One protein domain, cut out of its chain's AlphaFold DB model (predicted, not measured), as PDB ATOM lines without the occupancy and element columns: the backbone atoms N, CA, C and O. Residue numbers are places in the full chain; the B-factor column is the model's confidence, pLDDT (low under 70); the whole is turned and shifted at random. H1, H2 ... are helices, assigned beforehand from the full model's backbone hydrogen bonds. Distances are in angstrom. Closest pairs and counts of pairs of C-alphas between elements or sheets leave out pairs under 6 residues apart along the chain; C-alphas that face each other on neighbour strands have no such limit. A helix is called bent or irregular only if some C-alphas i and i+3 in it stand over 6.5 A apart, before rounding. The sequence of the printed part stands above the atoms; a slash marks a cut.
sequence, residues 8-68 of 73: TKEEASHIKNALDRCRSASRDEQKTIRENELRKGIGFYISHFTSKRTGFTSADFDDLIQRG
ATOM      1  N   THR A   8      30.600  36.061  32.155       96.25
ATOM      2  CA  THR A   8      29.638  36.892  32.886       96.25
ATOM      3  C   THR A   8      28.256  36.240  32.900       96.25
ATOM      4  O   THR A   8      27.957  35.340  32.107       96.25
ATOM      5  N   LYS A   9      27.354  36.715  33.766       95.31
ATOM      6  CA  LYS A   9      25.940  36.282  33.752       95.31
ATOM      7  C   LYS A   9      25.269  36.484  32.389       95.31
ATOM      8  O   LYS A   9      24.451  35.658  31.970       95.31
ATOM      9  N   GLU A  10      25.614  37.566  31.699       95.31
ATOM     10  CA  GLU A  10      25.088  37.893  30.371       95.31
ATOM     11  C   GLU A  10      25.623  36.920  29.316       95.31
ATOM     12  O   GLU A  10      24.844  36.343  28.558       95.31
ATOM     13  N   GLU A  11      26.933  36.649  29.326       95.69
ATOM     14  CA  GLU A  11      27.557  35.665  28.434       95.69
ATOM     15  C   GLU A  11      27.004  34.259  28.670       95.69
ATOM     16  O   GLU A  11      26.688  33.548  27.720       95.69
ATOM     17  N   ALA A  12      26.824  33.862  29.930       95.56
ATOM     18  CA  ALA A  12      26.233  32.578  30.280       95.56
ATOM     19  C   ALA A  12      24.794  32.456  29.766       95.56
ATOM     20  O   ALA A  12      24.422  31.424  29.208       95.56
ATOM     21  N   SER A  13      23.996  33.516  29.896       95.56
ATOM     22  CA  SER A  13      22.631  33.548  29.359       95.56
ATOM     23  C   SER A  13      22.632  33.448  27.832       95.56
ATOM     24  O   SER A  13      21.849  32.692  27.256       95.56
ATOM     25  N   HIS A  14      23.559  34.139  27.165       95.31
ATOM     26  CA  HIS A  14      23.717  34.059  25.717       95.31
ATOM     27  C   HIS A  14      24.151  32.660  25.253       95.31
ATOM     28  O   HIS A  14      23.608  32.143  24.277       95.31
ATOM     29  N   ILE A  15      25.081  32.010  25.965       94.75
ATOM     30  CA  ILE A  15      25.496  30.629  25.683       94.75
ATOM     31  C   ILE A  15      24.294  29.686  25.777       94.75
ATOM     32  O   ILE A  15      24.064  28.916  24.846       94.75
ATOM     33  N   LYS A  16      23.496  29.763  26.850       95.31
ATOM     34  CA  LYS A  16      22.311  28.903  27.017       95.31
ATOM     35  C   LYS A  16      21.304  29.095  25.883       95.31
ATOM     36  O   LYS A  16      20.939  28.120  25.232       95.31
ATOM     37  N   ASN A  17      20.962  30.344  25.565       94.94
ATOM     38  CA  ASN A  17      20.034  30.662  24.477       94.94
ATOM     39  C   ASN A  17      20.532  30.152  23.115       94.94
ATOM     40  O   ASN A  17      19.757  29.611  22.323       94.94
ATOM     41  N   ALA A  18      21.830  30.293  22.834       94.56
ATOM     42  CA  ALA A  18      22.435  29.773  21.613       94.56
ATOM     43  C   ALA A  18      22.390  28.234  21.565       94.56
ATOM     44  O   ALA A  18      22.093  27.663  20.515       94.56
ATOM     45  N   LEU A  19      22.639  27.548  22.685       93.50
ATOM     46  CA  LEU A  19      22.550  26.086  22.769       93.50
ATOM     47  C   LEU A  19      21.117  25.579  22.564       93.50
ATOM     48  O   LEU A  19      20.925  24.591  21.852       93.50
ATOM     49  N   ASP A  20      20.122  26.272  23.113       93.62
ATOM     50  CA  ASP A  20      18.712  25.918  22.936       93.62
ATOM     51  C   ASP A  20      18.262  26.121  21.482       93.62
ATOM     52  O   ASP A  20      17.704  25.204  20.874       93.62
ATOM     53  N   ARG A  21      18.614  27.258  20.864       93.06
ATOM     54  CA  ARG A  21      18.373  27.508  19.428       93.06
ATOM     55  C   ARG A  21      19.072  26.481  18.544       93.06
ATOM     56  O   ARG A  21      18.489  25.989  17.583       93.06
ATOM     57  N   CYS A  22      20.307  26.105  18.884       89.94
ATOM     58  CA  CYS A  22      21.060  25.083  18.161       89.94
ATOM     59  C   CYS A  22      20.345  23.719  18.172       89.94
ATOM     60  O   CYS A  22      20.591  22.897  17.295       89.94
ATOM     61  N   ARG A  23      19.471  23.444  19.144       87.19
ATOM     62  CA  ARG A  23      18.788  22.152  19.260       87.19
ATOM     63  C   ARG A  23      17.649  21.980  18.257       87.19
ATOM     64  O   ARG A  23      17.448  20.873  17.766       87.19
ATOM     65  N   SER A  24      16.928  23.056  17.955       88.50
ATOM     66  CA  SER A  24      15.818  23.069  16.992       88.50
ATOM     67  C   SER A  24      16.233  23.500  15.581       88.50
ATOM     68  O   SER A  24      15.433  23.414  14.656       88.50
ATOM     69  N   ALA A  25      17.463  23.986  15.417       91.12
ATOM     70  CA  ALA A  25      17.985  24.516  14.165       91.12
ATOM     71  C   ALA A  25      18.364  23.424  13.150       91.12
ATOM     72  O   ALA A  25      18.780  22.317  13.515       91.12
ATOM     73  N   SER A  26      18.312  23.770  11.863       93.44
ATOM     74  CA  SER A  26      18.853  22.943  10.780       93.44
ATOM     75  C   SER A  26      20.375  22.786  10.889       93.44
ATOM     76  O   SER A  26      21.057  23.544  11.576       93.44
ATOM     77  N   ARG A  27      20.958  21.809  10.184       91.50
ATOM     78  CA  ARG A  27      22.405  21.528  10.256       91.50
ATOM     79  C   ARG A  27      23.282  22.752   9.944       91.50
ATOM     80  O   ARG A  27      24.304  22.947  10.607       91.50
ATOM     81  N   ASP A  28      22.905  23.560   8.959       93.62
ATOM     82  CA  ASP A  28      23.683  24.737   8.553       93.62
ATOM     83  C   ASP A  28      23.547  25.890   9.555       93.62
ATOM     84  O   ASP A  28      24.527  26.571   9.877       93.62
ATOM     85  N   GLU A  29      22.364  26.054  10.143       93.31
ATOM     86  CA  GLU A  29      22.137  27.000  11.234       93.31
ATOM     87  C   GLU A  29      22.888  26.580  12.501       93.31
ATOM     88  O   GLU A  29      23.540  27.409  13.129       93.31
ATOM     89  N   GLN A  30      22.901  25.288  12.841       92.00
ATOM     90  CA  GLN A  30      23.701  24.765  13.951       92.00
ATOM     91  C   GLN A  30      25.182  25.084  13.779       92.00
ATOM     92  O   GLN A  30      25.853  25.486  14.733       92.00
ATOM     93  N   LYS A  31      25.705  24.910  12.558       91.62
ATOM     94  CA  LYS A  31      27.083  25.281  12.238       91.62
ATOM     95  C   LYS A  31      27.287  26.778  12.458       91.62
ATOM     96  O   LYS A  31      28.230  27.153  13.142       91.62
ATOM     97  N   THR A  32      26.380  27.610  11.957       94.56
ATOM     98  CA  THR A  32      26.438  29.071  12.105       94.56
ATOM     99  C   THR A  32      26.424  29.507  13.571       94.56
ATOM    100  O   THR A  32      27.297  30.270  13.975       94.56
ATOM    101  N   ILE A  33      25.512  28.977  14.388       93.88
ATOM    102  CA  ILE A  33      25.408  29.290  15.820       93.88
ATOM    103  C   ILE A  33      26.698  28.893  16.548       93.88
ATOM    104  O   ILE A  33      27.278  29.684  17.293       93.88
ATOM    105  N   ARG A  34      27.209  27.681  16.303       92.06
ATOM    106  CA  ARG A  34      28.440  27.207  16.953       92.06
ATOM    107  C   ARG A  34      29.662  28.024  16.544       92.06
ATOM    108  O   ARG A  34      30.488  28.345  17.395       92.06
ATOM    109  N   GLU A  35      29.798  28.338  15.261       93.19
ATOM    110  CA  GLU A  35      30.975  29.029  14.734       93.19
ATOM    111  C   GLU A  35      30.961  30.524  15.065       93.19
ATOM    112  O   GLU A  35      31.981  31.075  15.477       93.19
ATOM    113  N   ASN A  36      29.820  31.190  14.887       93.56
ATOM    114  CA  ASN A  36      29.736  32.643  14.969       93.56
ATOM    115  C   ASN A  36      29.286  33.123  16.348       93.56
ATOM    116  O   ASN A  36      29.924  34.013  16.897       93.56
ATOM    117  N   GLU A  37      28.243  32.530  16.930       93.88
ATOM    118  CA  GLU A  37      27.704  33.004  18.212       93.88
ATOM    119  C   GLU A  37      28.541  32.489  19.392       93.88
ATOM    120  O   GLU A  37      28.997  33.269  20.223       93.88
ATOM    121  N   LEU A  38      28.810  31.180  19.442       92.94
ATOM    122  CA  LEU A  38      29.550  30.583  20.558       92.94
ATOM    123  C   LEU A  38      31.060  30.833  20.450       92.94
ATOM    124  O   LEU A  38      31.651  31.423  21.355       92.94
ATOM    125  N   ARG A  39      31.697  30.408  19.349       92.62
ATOM    126  CA  ARG A  39      33.160  30.506  19.208       92.62
ATOM    127  C   ARG A  39      33.634  31.935  18.983       92.62
ATOM    128  O   ARG A  39      34.407  32.434  19.788       92.62
ATOM    129  N   LYS A  40      33.210  32.592  17.899       92.12
ATOM    130  CA  LYS A  40      33.696  33.947  17.581       92.12
ATOM    131  C   LYS A  40      33.107  35.019  18.497       92.12
ATOM    132  O   LYS A  40      33.822  35.951  18.837       92.12
ATOM    133  N   GLY A  41      31.837  34.884  18.883       91.56
ATOM    134  CA  GLY A  41      31.151  35.865  19.723       91.56
ATOM    135  C   GLY A  41      31.626  35.855  21.174       91.56
ATOM    136  O   GLY A  41      31.924  36.910  21.721       91.56
ATOM    137  N   ILE A  42      31.722  34.672  21.791       91.56
ATOM    138  CA  ILE A  42      31.963  34.542  23.244       91.56
ATOM    139  C   ILE A  42      33.270  33.793  23.560       91.56
ATOM    140  O   ILE A  42      33.720  33.739  24.705       91.56
ATOM    141  N   GLY A  43      33.940  33.203  22.569       91.81
ATOM    142  CA  GLY A  43      35.101  32.347  22.830       91.81
ATOM    143  C   GLY A  43      34.720  31.049  23.547       91.81
ATOM    144  O   GLY A  43      35.557  30.450  24.223       91.81
ATOM    145  N   PHE A  44      33.462  30.611  23.434       92.69
ATOM    146  CA  PHE A  44      32.984  29.370  24.028       92.69
ATOM    147  C   PHE A  44      33.195  28.195  23.068       92.69
ATOM    148  O   PHE A  44      32.555  28.076  22.019       92.69
ATOM    149  N   TYR A  45      34.085  27.282  23.452       91.88
ATOM    150  CA  TYR A  45      34.391  26.074  22.690       91.88
ATOM    151  C   TYR A  45      33.848  24.850  23.424       91.88
ATOM    152  O   TYR A  45      34.454  24.378  24.382       91.88
ATOM    153  N   ILE A  46      32.748  24.282  22.927       90.44
ATOM    154  CA  ILE A  46      32.132  23.055  23.475       90.44
ATOM    155  C   ILE A  46      33.169  21.931  23.672       90.44
ATOM    156  O   ILE A  46      33.174  21.245  24.693       90.44
ATOM    157  N   SER A  47      34.102  21.780  22.726       89.88
ATOM    158  CA  SER A  47      35.166  20.767  22.763       89.88
ATOM    159  C   SER A  47      36.150  20.920  23.928       89.88
ATOM    160  O   SER A  47      36.895  19.989  24.217       89.88
ATOM    161  N   HIS A  48      36.187  22.069  24.608       90.62
ATOM    162  CA  HIS A  48      36.997  22.231  25.818       90.62
ATOM    163  C   HIS A  48      36.418  21.490  27.023       90.62
ATOM    164  O   HIS A  48      37.184  21.150  27.932       90.62
ATOM    165  N   PHE A  49      35.108  21.229  26.999       88.94
ATOM    166  CA  PHE A  49      34.339  20.717  28.128       88.94
ATOM    167  C   PHE A  49      33.767  19.318  27.900       88.94
ATOM    168  O   PHE A  49      33.424  18.628  28.855       88.94
ATOM    169  N   THR A  50      33.672  18.868  26.647       86.50
ATOM    170  CA  THR A  50      33.184  17.525  26.330       86.50
ATOM    171  C   THR A  50      33.841  16.956  25.078       86.50
ATOM    172  O   THR A  50      34.122  17.672  24.117       86.50
ATOM    173  N   SER A  51      34.045  15.641  25.075       83.06
ATOM    174  CA  SER A  51      34.399  14.845  23.893       83.06
ATOM    175  C   SER A  51      33.204  14.058  23.338       83.06
ATOM    176  O   SER A  51      33.346  13.317  22.361       83.06
ATOM    177  N   LYS A  52      32.017  14.196  23.949       80.12
ATOM    178  CA  LYS A  52      30.814  13.460  23.548       80.12
ATOM    179  C   LYS A  52      30.374  13.864  22.139       80.12
ATOM    180  O   LYS A  52      30.304  15.042  21.801       80.12
ATOM    181  N   ARG A  53      29.996  12.866  21.335       72.19
ATOM    182  CA  ARG A  53      29.404  13.066  19.998       72.19
ATOM    183  C   ARG A  53      27.898  13.340  20.034       72.19
ATOM    184  O   ARG A  53      27.343  13.767  19.030       72.19
ATOM    185  N   THR A  54      27.246  13.128  21.178       72.94
ATOM    186  CA  THR A  54      25.785  13.203  21.364       72.94
ATOM    187  C   THR A  54      25.230  14.630  21.456       72.94
ATOM    188  O   THR A  54      24.062  14.812  21.783       72.94
ATOM    189  N   GLY A  55      26.043  15.645  21.158       80.81
ATOM    190  CA  GLY A  55      25.682  17.051  21.330       80.81
ATOM    191  C   GLY A  55      25.995  17.573  22.735       80.81
ATOM    192  O   GLY A  55      26.383  16.820  23.624       80.81
ATOM    193  N   PHE A  56      25.872  18.889  22.889       89.88
ATOM    194  CA  PHE A  56      26.096  19.629  24.127       89.88
ATOM    195  C   PHE A  56      24.947  20.619  24.294       89.88
ATOM    196  O   PHE A  56      24.567  21.276  23.322       89.88
ATOM    197  N   THR A  57      24.373  20.679  25.489       92.62
ATOM    198  CA  THR A  57      23.092  21.340  25.765       92.62
ATOM    199  C   THR A  57      23.232  22.385  26.869       92.62
ATOM    200  O   THR A  57      24.239  22.422  27.571       92.62
ATOM    201  N   SER A  58      22.214  23.230  27.040       93.94
ATOM    202  CA  SER A  58      22.124  24.174  28.163       93.94
ATOM    203  C   SER A  58      22.215  23.465  29.521       93.94
ATOM    204  O   SER A  58      22.927  23.937  30.402       93.94
ATOM    205  N   ALA A  59      21.617  22.277  29.656       93.19
ATOM    206  CA  ALA A  59      21.738  21.452  30.858       93.19
ATOM    207  C   ALA A  59      23.175  20.949  31.103       93.19
ATOM    208  O   ALA A  59      23.636  20.951  32.240       93.19
ATOM    209  N   ASP A  60      23.909  20.561  30.049       93.88
ATOM    210  CA  ASP A  60      25.330  20.202  30.191       93.88
ATOM    211  C   ASP A  60      26.162  21.417  30.630       93.88
ATOM    212  O   ASP A  60      27.104  21.280  31.402       93.88
ATOM    213  N   PHE A  61      25.822  22.614  30.148       94.88
ATOM    214  CA  PHE A  61      26.473  23.851  30.573       94.88
ATOM    215  C   PHE A  61      26.187  24.178  32.047       94.88
ATOM    216  O   PHE A  61      27.111  24.532  32.778       94.88
ATOM    217  N   ASP A  62      24.945  24.003  32.500       95.31
ATOM    218  CA  ASP A  62      24.569  24.190  33.904       95.31
ATOM    219  C   ASP A  62      25.271  23.190  34.836       95.31
ATOM    220  O   ASP A  62      25.749  23.592  35.898       95.31
ATOM    221  N   ASP A  63      25.440  21.928  34.419       95.44
ATOM    222  CA  ASP A  63      26.244  20.937  35.157       95.44
ATOM    223  C   ASP A  63      27.696  21.411  35.340       95.44
ATOM    224  O   ASP A  63      28.263  21.309  36.428       95.44
ATOM    225  N   LEU A  64      28.307  21.995  34.302       94.69
ATOM    226  CA  LEU A  64      29.674  22.517  34.398       94.69
ATOM    227  C   LEU A  64      29.792  23.700  35.363       94.69
ATOM    228  O   LEU A  64      30.817  23.811  36.040       94.69
ATOM    229  N   ILE A  65      28.771  24.561  35.434       95.62
ATOM    230  CA  ILE A  65      28.708  25.649  36.421       95.62
ATOM    231  C   ILE A  65      28.582  25.060  37.826       95.62
ATOM    232  O   ILE A  65      29.355  25.408  38.714       95.62
ATOM    233  N   GLN A  66      27.648  24.127  38.023       95.88
ATOM    234  CA  GLN A  66      27.414  23.493  39.320       95.88
ATOM    235  C   GLN A  66      28.661  22.757  39.835       95.88
ATOM    236  O   GLN A  66      28.929  22.742  41.034       95.88
ATOM    237  N   ARG A  67      29.450  22.177  38.927       94.69
ATOM    238  CA  ARG A  67      30.714  21.494  39.236       94.69
ATOM    239  C   ARG A  67      31.906  22.437  39.409       94.69
ATOM    240  O   ARG A  67      33.005  21.959  39.674       94.69
ATOM    241  N   GLY A  68      31.720  23.744  39.218       93.69
ATOM    242  CA  GLY A  68      32.786  24.746  39.304       93.69
ATOM    243  C   GLY A  68      33.823  24.662  38.178       93.69
ATOM    244  O   GLY A  68      34.900  25.237  38.295       93.69
TER     245      GLY A  68
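This is residues 8 to 68 of the 73 residues of an uncharacterized protein of Mucilaginibacter sp. OV119 (UniProt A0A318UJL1). Two helices of equal residue count, H1 and H2, lie side by side as a helical hairpin, and a shorter third helix, H3, begins beside the middle of H1 and slants away from it, running back toward the end where H1 begins. A long loop without a named element, residues 43 to 57, leads from the end of H2 round to the start of H3. The printed part has 61 residues with three named helices, H1, H2 and H3 in that order along the chain, and no named strand; its class is all helix. The whole is compact, with a radius of gyration of the C-alphas of 10.9 A, and its C-alphas span 32 by 25 by 18 A along the three main axes.

H1 covers residues 9 to 24 and is 23.6 A long from first to last C-alpha. It begins with C-alpha 9 at (25.940, 36.282, 33.752) and ends with C-alpha 24 at (15.818, 23.069, 16.992). H2 covers residues 27 to 42 and is 20.7 A long from first to last C-alpha. H2 is neither bent nor irregular, but only just: C-alphas 35 and 38 are 6.2 A apart. H3 covers residues 58 to 66, is 12.4 A long, and ends with C-alpha 66 at (27.414, 23.493, 39.320).

H1 touches H2, with 11 pairs of C-alphas within 8 A. Their closest C-alphas are those of Cys 22 and Gln 30, 5.0 A apart. The two form a helical hairpin, running opposite ways at a shallow tilt of 9 degrees. H1 touches H3 with residues 15 to 20 alone, and the closest C-alphas of this pair are those of Lys 16 and Ser 58, 4.9 A apart. H1 and H3 run opposite ways at a shallow tilt of 32 degrees, only just short of steep. H2 and H3 are apart. In H3 every O i to N i+4 pair is within hydrogen-bond range, while H1 has 11 of 12 such pairs within range and H2 has 8 of 12.

The two C-alphas farthest apart are those of Asp 28 and Gly 68, at 32.1 A. The first and last printed C-alphas, those of Thr 8 and Gly 68, are 14.1 A apart. The printed part has no cut. H1 and H2 are joined by a tight link of 2 residues, and H2 and H3 by a long link of 15 residues, 43 to 57, whose C-alphas lie 6 to 14 A from the mean of all C-alphas. The mean pLDDT of the printed part is 91.8, and no printed residue is under 70.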